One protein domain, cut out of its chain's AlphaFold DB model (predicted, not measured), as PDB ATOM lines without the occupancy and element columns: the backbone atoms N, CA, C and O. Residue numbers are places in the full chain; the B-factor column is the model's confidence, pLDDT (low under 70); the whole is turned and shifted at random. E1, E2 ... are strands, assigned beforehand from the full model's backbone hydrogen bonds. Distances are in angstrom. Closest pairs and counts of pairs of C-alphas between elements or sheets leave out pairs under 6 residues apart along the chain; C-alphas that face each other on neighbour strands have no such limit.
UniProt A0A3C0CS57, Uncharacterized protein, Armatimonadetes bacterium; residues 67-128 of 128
ATOM      1  N   PRO A  67      97.921 170.959 129.007       92.75
ATOM      2  CA  PRO A  67      97.618 169.839 129.885       92.75
ATOM      3  C   PRO A  67      96.829 170.294 131.117       92.75
ATOM      4  O   PRO A  67      97.010 171.409 131.614       92.75
ATOM      5  N   PHE A  68      95.969 169.417 131.628       90.88
ATOM      6  CA  PHE A  68      95.250 169.683 132.866       90.88
ATOM      7  C   PHE A  68      96.258 169.798 134.026       90.88
ATOM      8  O   PHE A  68      97.001 168.843 134.241       90.88
ATOM      9  N   PRO A  69      96.321 170.923 134.764       94.25
ATOM     10  CA  PRO A  69      97.393 171.192 135.721       94.25
ATOM     11  C   PRO A  69      97.234 170.334 136.982       94.25
ATOM     12  O   PRO A  69      96.655 170.760 137.981       94.25
ATOM     13  N   LEU A  70      97.727 169.102 136.909       94.94
ATOM     14  CA  LEU A  70      97.637 168.096 137.957       94.94
ATOM     15  C   LEU A  70      99.027 167.580 138.310       94.94
ATOM     16  O   LEU A  70      99.737 167.085 137.436       94.94
ATOM     17  N   ASP A  71      99.335 167.622 139.602       97.25
ATOM     18  CA  ASP A  71     100.501 166.981 140.197       97.25
ATOM     19  C   ASP A  71     100.006 165.862 141.113       97.25
ATOM     20  O   ASP A  71      99.323 166.127 142.107       97.25
ATOM     21  N   VAL A  72     100.284 164.603 140.771       96.94
ATOM     22  CA  VAL A  72      99.826 163.463 141.577       96.94
ATOM     23  C   VAL A  72     100.717 162.236 141.428       96.94
ATOM     24  O   VAL A  72     101.195 161.910 140.341       96.94
ATOM     25  N   GLU A  73     100.890 161.514 142.531       95.44
ATOM     26  CA  GLU A  73     101.431 160.158 142.550       95.44
ATOM     27  C   GLU A  73     100.271 159.162 142.651       95.44
ATOM     28  O   GLU A  73      99.497 159.189 143.607       95.44
ATOM     29  N   ILE A  74     100.128 158.291 141.651       92.88
ATOM     30  CA  ILE A  74      98.978 157.371 141.543       92.88
ATOM     31  C   ILE A  74      99.246 156.050 142.292       92.88
ATOM     32  O   ILE A  74      98.331 155.284 142.586       92.88
ATOM     33  N   GLY A  75     100.508 155.793 142.646       95.06
ATOM     34  CA  GLY A  75     100.972 154.500 143.141       95.06
ATOM     35  C   GLY A  75     101.406 153.586 141.995       95.06
ATOM     36  O   GLY A  75     101.700 154.053 140.901       95.06
ATOM     37  N   HIS A  76     101.492 152.281 142.250       96.56
ATOM     38  CA  HIS A  76     101.855 151.318 141.209       96.56
ATOM     39  C   HIS A  76     100.752 151.199 140.156       96.56
ATOM     40  O   HIS A  76      99.587 151.001 140.497       96.56
ATOM     41  N   MET A  77     101.139 151.239 138.885       96.75
ATOM     42  CA  MET A  77     100.259 150.988 137.751       96.75
ATOM     43  C   MET A  77     100.822 149.900 136.843       96.75
ATOM     44  O   MET A  77     102.033 149.682 136.782       96.75
ATOM     45  N   LEU A  78      99.911 149.229 136.134       96.62
ATOM     46  CA  LEU A  78     100.247 148.298 135.064       96.62
ATOM     47  C   LEU A  78     101.056 149.025 133.985       96.62
ATOM     48  O   LEU A  78     100.615 150.061 133.491       96.62
ATOM     49  N   TYR A  79     102.215 148.469 133.645       97.00
ATOM     50  CA  TYR A  79     103.015 148.896 132.504       97.00
ATOM     51  C   TYR A  79     102.583 148.102 131.264       97.00
ATOM     52  O   TYR A  79     102.032 148.672 130.329       97.00
ATOM     53  N   ASP A  80     102.744 146.774 131.296       95.69
ATOM     54  CA  ASP A  80     102.302 145.862 130.236       95.69
ATOM     55  C   ASP A  80     102.035 144.452 130.803       95.69
ATOM     56  O   ASP A  80     102.487 144.103 131.899       95.69
ATOM     57  N   VAL A  81     101.289 143.642 130.056       93.88
ATOM     58  CA  VAL A  81     101.013 142.224 130.325       93.88
ATOM     59  C   VAL A  81     101.869 141.280 129.475       93.88
ATOM     60  O   VAL A  81     101.766 140.065 129.653       93.88
ATOM     61  N   PHE A  82     102.695 141.802 128.568       93.19
ATOM     62  CA  PHE A  82     103.621 141.039 127.733       93.19
ATOM     63  C   PHE A  82     105.085 141.312 128.087       93.19
ATOM     64  O   PHE A  82     105.442 142.348 128.646       93.19
ATOM     65  N   ASP A  83     105.954 140.364 127.729       93.25
ATOM     66  CA  ASP A  83     107.398 140.552 127.824       93.25
ATOM     67  C   ASP A  83     107.917 141.307 126.596       93.25
ATOM     68  O   ASP A  83     108.140 140.718 125.538       93.25
ATOM     69  N   LEU A  84     108.118 142.616 126.749       92.50
ATOM     70  CA  LEU A  84     108.545 143.494 125.660       92.50
ATOM     71  C   LEU A  84     110.051 143.407 125.349       92.50
ATOM     72  O   LEU A  84     110.520 144.116 124.463       92.50
ATOM     73  N   SER A  85     110.834 142.547 126.024       92.19
ATOM     74  CA  SER A  85     112.266 142.395 125.702       92.19
ATOM     75  C   SER A  85     112.525 141.568 124.443       92.19
ATOM     76  O   SER A  85     113.676 141.394 124.042       92.19
ATOM     77  N   ARG A  86     111.476 141.004 123.841       91.38
ATOM     78  CA  ARG A  86     111.550 140.167 122.645       91.38
ATOM     79  C   ARG A  86     110.280 140.311 121.802       91.38
ATOM     80  O   ARG A  86     109.233 140.666 122.342       91.38
ATOM     81  N   PRO A  87     110.326 139.945 120.512       90.94
ATOM     82  CA  PRO A  87     109.117 139.766 119.724       90.94
ATOM     83  C   PRO A  87     108.187 138.726 120.365       90.94
ATOM     84  O   PRO A  87     108.631 137.663 120.822       90.94
ATOM     85  N   GLY A  88     106.898 139.053 120.397       86.50
ATOM     86  CA  GLY A  88     105.871 138.183 120.952       86.50
ATOM     87  C   GLY A  88     105.347 137.135 119.966       86.50
ATOM     88  O   GLY A  88     105.537 137.241 118.754       86.50
ATOM     89  N   THR A  89     104.639 136.136 120.488       88.62
ATOM     90  CA  THR A  89     103.864 135.149 119.717       88.62
ATOM     91  C   THR A  89     102.401 135.135 120.163       88.62
ATOM     92  O   THR A  89     102.072 135.623 121.243       88.62
ATOM     93  N   GLY A  90     101.508 134.568 119.344       86.75
ATOM     94  CA  GLY A  90     100.076 134.483 119.671       86.75
ATOM     95  C   GLY A  90      99.755 133.662 120.927       86.75
ATOM     96  O   GLY A  90      98.703 133.873 121.523       86.75
ATOM     97  N   ASP A  91     100.673 132.786 121.348       90.69
ATOM     98  CA  ASP A  91     100.520 131.886 122.499       90.69
ATOM     99  C   ASP A  91     101.406 132.294 123.693       90.69
ATOM    100  O   ASP A  91     101.655 131.499 124.607       90.69
ATOM    101  N   ASP A  92     101.924 133.527 123.695       91.25
ATOM    102  CA  ASP A  92     102.779 133.999 124.777       91.25
ATOM    103  C   ASP A  92     102.042 134.033 126.119       91.25
ATOM    104  O   ASP A  92     100.937 134.561 126.264       91.25
ATOM    105  N   LYS A  93     102.703 133.491 127.146       91.81
ATOM    106  CA  LYS A  93     102.211 133.575 128.522       91.81
ATOM    107  C   LYS A  93     102.275 135.027 129.013       91.81
ATOM    108  O   LYS A  93     103.277 135.695 128.739       91.81
ATOM    109  N   PRO A  94     101.291 135.484 129.808       92.12
ATOM    110  CA  PRO A  94     101.339 136.804 130.420       92.12
ATOM    111  C   PRO A  94     102.612 137.011 131.248       92.12
ATOM    112  O   PRO A  94     103.044 136.124 131.987       92.12
ATOM    113  N   SER A  95     103.182 138.203 131.144       93.81
ATOM    114  CA  SER A  95     104.330 138.687 131.900       93.81
ATOM    115  C   SER A  95     104.011 140.093 132.390       93.81
ATOM    116  O   SER A  95     104.175 141.070 131.665       93.81
ATOM    117  N   ILE A  96     103.496 140.190 133.616       95.06
ATOM    118  CA  ILE A  96     103.050 141.466 134.180       95.06
ATOM    119  C   ILE A  96     104.270 142.308 134.560       95.06
ATOM    120  O   ILE A  96     105.141 141.865 135.317       95.06
ATOM    121  N   SER A  97     104.288 143.539 134.065       96.81
ATOM    122  CA  SER A  97     105.226 144.584 134.456       96.81
ATOM    123  C   SER A  97     104.478 145.769 135.066       96.81
ATOM    124  O   SER A  97     103.346 146.075 134.686       96.81
ATOM    125  N   LEU A  98     105.097 146.424 136.047       97.44
ATOM    126  CA  LEU A  98     104.538 147.550 136.788       97.44
ATOM    127  C   LEU A  98     105.525 148.717 136.804       97.44
ATOM    128  O   LEU A  98     106.738 148.522 136.775       97.44
ATOM    129  N   PHE A  99     105.009 149.929 136.947       97.19
ATOM    130  CA  PHE A  99     105.814 151.124 137.198       97.19
ATOM    131  C   PHE A  99     105.087 152.058 138.169       97.19
ATOM    132  O   PHE A  99     103.925 151.830 138.514       97.19
ATOM    133  N   LYS A 100     105.780 153.087 138.657       97.19
ATOM    134  CA  LYS A 100     105.211 154.104 139.553       97.19
ATOM    135  C   LYS A 100     105.070 155.432 138.806       97.19
ATOM    136  O   LYS A 100     106.000 156.235 138.851       97.19
ATOM    137  N   PRO A 101     103.950 155.675 138.109       96.31
ATOM    138  CA  PRO A 101     103.737 156.942 137.433       96.31
ATOM    139  C   PRO A 101     103.648 158.105 138.415       96.31
ATOM    140  O   PRO A 101     102.983 158.038 139.456       96.31
ATOM    141  N   ARG A 102     104.254 159.212 137.997       96.25
ATOM    142  CA  ARG A 102     104.082 160.529 138.594       96.25
ATOM    143  C   ARG A 102     103.579 161.468 137.511       96.25
ATOM    144  O   ARG A 102     104.187 161.555 136.449       96.25
ATOM    145  N   ILE A 103     102.466 162.143 137.780       97.38
ATOM    146  CA  ILE A 103     101.966 163.213 136.923       97.38
ATOM    147  C   ILE A 103     102.507 164.529 137.468       97.38
ATOM    148  O   ILE A 103     102.390 164.777 138.668       97.38
ATOM    149  N   ILE A 104     103.098 165.344 136.598       97.19
ATOM    150  CA  ILE A 104     103.540 166.707 136.907       97.19
ATOM    151  C   ILE A 104     103.023 167.628 135.811       97.19
ATOM    152  O   ILE A 104     103.261 167.384 134.628       97.19
ATOM    153  N   GLY A 105     102.294 168.674 136.181       96.50
ATOM    154  CA  GLY A 105     101.684 169.611 135.249       96.50
ATOM    155  C   GLY A 105     100.791 168.913 134.223       96.50
ATOM    156  O   GLY A 105     100.767 169.327 133.069       96.50
ATOM    157  N   GLY A 106     100.114 167.825 134.606       96.12
ATOM    158  CA  GLY A 106      99.272 167.037 133.700       96.12
ATOM    159  C   GLY A 106     100.011 166.093 132.754       96.12
ATOM    160  O   GLY A 106      99.371 165.488 131.894       96.12
ATOM    161  N   VAL A 107     101.333 165.959 132.884       96.69
ATOM    162  CA  VAL A 107     102.160 165.086 132.044       96.69
ATOM    163  C   VAL A 107     102.613 163.876 132.849       96.69
ATOM    164  O   VAL A 107     103.123 164.020 133.958       96.69
ATOM    165  N   MET A 108     102.411 162.687 132.282       96.94
ATOM    166  CA  MET A 108     102.924 161.422 132.802       96.94
ATOM    167  C   MET A 108     104.020 160.924 131.868       96.94
ATOM    168  O   MET A 108     103.727 160.531 130.738       96.94
ATOM    169  N   ASP A 109     105.257 160.905 132.353       96.31
ATOM    170  CA  ASP A 109     106.353 160.271 131.631       96.31
ATOM    171  C   ASP A 109     106.303 158.759 131.863       96.31
ATOM    172  O   ASP A 109     106.254 158.279 132.999       96.31
ATOM    173  N   VAL A 110     106.282 158.005 130.765       96.75
ATOM    174  CA  VAL A 110     106.339 156.544 130.789       96.75
ATOM    175  C   VAL A 110     107.797 156.143 130.554       96.75
ATOM    176  O   VAL A 110     108.356 156.522 129.521       96.75
ATOM    177  N   PRO A 111     108.439 155.427 131.495       96.50
ATOM    178  CA  PRO A 111     109.840 155.045 131.356       96.50
ATOM    179  C   PRO A 111     110.021 154.040 130.216       96.50
ATOM    180  O   PRO A 111     109.098 153.303 129.884       96.50
ATOM    181  N   ASP A 112     111.227 153.968 129.649       95.94
ATOM    182  CA  ASP A 112     111.578 152.894 128.715       95.94
ATOM    183  C   ASP A 112     111.422 151.520 129.387       95.94
ATOM    184  O   ASP A 112     111.740 151.365 130.572       95.94
ATOM    185  N   TYR A 113     110.975 150.506 128.637       95.06
ATOM    186  CA  TYR A 113     110.740 149.173 129.199       95.06
ATOM    187  C   TYR A 113     111.994 148.596 129.865       95.06
ATOM    188  O   TYR A 113     111.886 147.947 130.904       95.06
ATOM    189  N   PHE A 114     113.192 148.845 129.336       94.69
ATOM    190  CA  PHE A 114     114.451 148.351 129.898       94.69
ATOM    191  C   PHE A 114     114.956 149.168 131.095       94.69
ATOM    192  O   PHE A 114     115.931 148.764 131.732       94.69
ATOM    193  N   SER A 115     114.283 150.264 131.458       96.31
ATOM    194  CA  SER A 115     114.605 151.039 132.657       96.31
ATOM    195  C   SER A 115     114.444 150.210 133.938       96.31
ATOM    196  O   SER A 115     113.596 149.315 134.045       96.31
ATOM    197  N   VAL A 116     115.244 150.564 134.948       95.06
ATOM    198  CA  VAL A 116     115.149 150.041 136.322       95.06
ATOM    199  C   VAL A 116     113.855 150.463 137.025       95.06
ATOM    200  O   VAL A 116     113.463 149.850 138.014       95.06
ATOM    201  N   GLU A 117     113.180 151.494 136.512       95.50
ATOM    202  CA  GLU A 117     111.890 151.976 137.019       95.50
ATOM    203  C   GLU A 117     110.730 151.025 136.691       95.50
ATOM    204  O   GLU A 117     109.685 151.065 137.348       95.50
ATOM    205  N   VAL A 118     110.919 150.147 135.698       96.88
ATOM    206  CA  VAL A 118     109.936 149.141 135.294       96.88
ATOM    207  C   VAL A 118     110.212 147.838 136.034       96.88
ATOM    208  O   VAL A 118     111.142 147.090 135.708       96.88
ATOM    209  N   MET A 119     109.361 147.549 137.015       95.88
ATOM    210  CA  MET A 119     109.360 146.307 137.778       95.88
ATOM    211  C   MET A 119     108.778 145.190 136.926       95.88
ATOM    212  O   MET A 119     107.584 145.164 136.628       95.88
ATOM    213  N   LYS A 120     109.634 144.249 136.547       93.56
ATOM    214  CA  LYS A 120     109.272 143.066 135.769       93.56
ATOM    215  C   LYS A 120     109.243 141.879 136.719       93.56
ATOM    216  O   LYS A 120     110.119 141.764 137.578       93.56
ATOM    217  N   HIS A 121     108.273 140.985 136.571       79.50
ATOM    218  CA  HIS A 121     108.351 139.713 137.276       79.50
ATOM    219  C   HIS A 121     109.563 138.925 136.771       79.50
ATOM    220  O   HIS A 121     109.622 138.513 135.613       79.50
ATOM    221  N   VAL A 122     110.536 138.710 137.656       61.25
ATOM    222  CA  VAL A 122     111.617 137.755 137.421       61.25
ATOM    223  C   VAL A 122     110.969 136.374 137.385       61.25
ATOM    224  O   VAL A 122     110.366 135.949 138.370       61.25
ATOM    225  N   LYS A 123     111.049 135.679 136.246       57.34
ATOM    226  CA  LYS A 123     110.795 134.236 136.236       57.34
ATOM    227  C   LYS A 123     111.852 133.618 137.144       57.34
ATOM    228  O   LYS A 123     113.037 133.813 136.880       57.34
ATOM    229  N   GLU A 124     111.448 132.908 138.197       44.47
ATOM    230  CA  GLU A 124     112.372 131.996 138.867       44.47
ATOM    231  C   GLU A 124     112.967 131.100 137.778       44.47
ATOM    232  O   GLU A 124     112.241 130.431 137.036       44.47
ATOM    233  N   VAL A 125     114.288 131.170 137.621       44.53
ATOM    234  CA  VAL A 125     115.030 130.177 136.859       44.53
ATOM    235  C   VAL A 125     114.848 128.891 137.649       44.53
ATOM    236  O   VAL A 125     115.473 128.706 138.687       44.53
ATOM    237  N   GLY A 126     113.902 128.061 137.220       41.19
ATOM    238  CA  GLY A 126     113.797 126.705 137.721       41.19
ATOM    239  C   GLY A 126     115.077 125.978 137.341       41.19
ATOM    240  O   GLY A 126     115.284 125.693 136.164       41.19
ATOM    241  N   ASP A 127     115.931 125.728 138.331       38.97
ATOM    242  CA  ASP A 127     116.894 124.633 138.293       38.97
ATOM    243  C   ASP A 127     116.121 123.335 138.007       38.97
ATOM    244  O   ASP A 127     115.311 122.905 138.832       38.97
ATOM    245  N   ALA A 128     116.354 122.745 136.832       34.03
ATOM    246  CA  ALA A 128     116.239 121.311 136.549       34.03
ATOM    247  C   ALA A 128     116.868 120.985 135.186       34.03
ATOM    248  O   ALA A 128     116.396 121.538 134.165       34.03
TER     249      ALA A 128
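Overview. This is residues 67 to 128 of the 128 residues of an uncharacterized protein of Armatimonadetes bacterium (UniProt A0A3C0CS57). With little regular structure, this is a long, loose rod of chain with a small hairpin, E1 and E2, near its middle. E2 runs on into E3, and residues 86 to 91 stick out. The printed part has 62 residues, no named helix and three named strands, E1, E2, E3, with an antiparallel sheet E1 - E2; the class is all strand, with only 10 residues in named elements. The radius of gyration of the C-alphas is 14.8 A, the spans 52 by 24 by 15 A.

Arrangement. Look first at the hairpin of E1, residues 77 to 80, and E2, residues 97 to 99: antiparallel at 138 degrees, with N 79 and O 97 within hydrogen-bond range at 2.8 A. E2 runs on at 39 degrees into E3, residues 102 to 104, which is apart from E1.

Along the chain. Find C-alpha 77 at (100.259, 150.988, 137.751); E1 runs 9.3 A from there. E2 spans 7.1 A; E3 spans 6.4 A, ending at (103.540, 166.707, 136.907).

Size, cuts and confidence. The C-alphas farthest apart, of Pro 69 and Ala 128, are 53.3 A apart. The printed part has no cut; the link E1 to E2 is long. Residues 122 to 128 have pLDDT under 70.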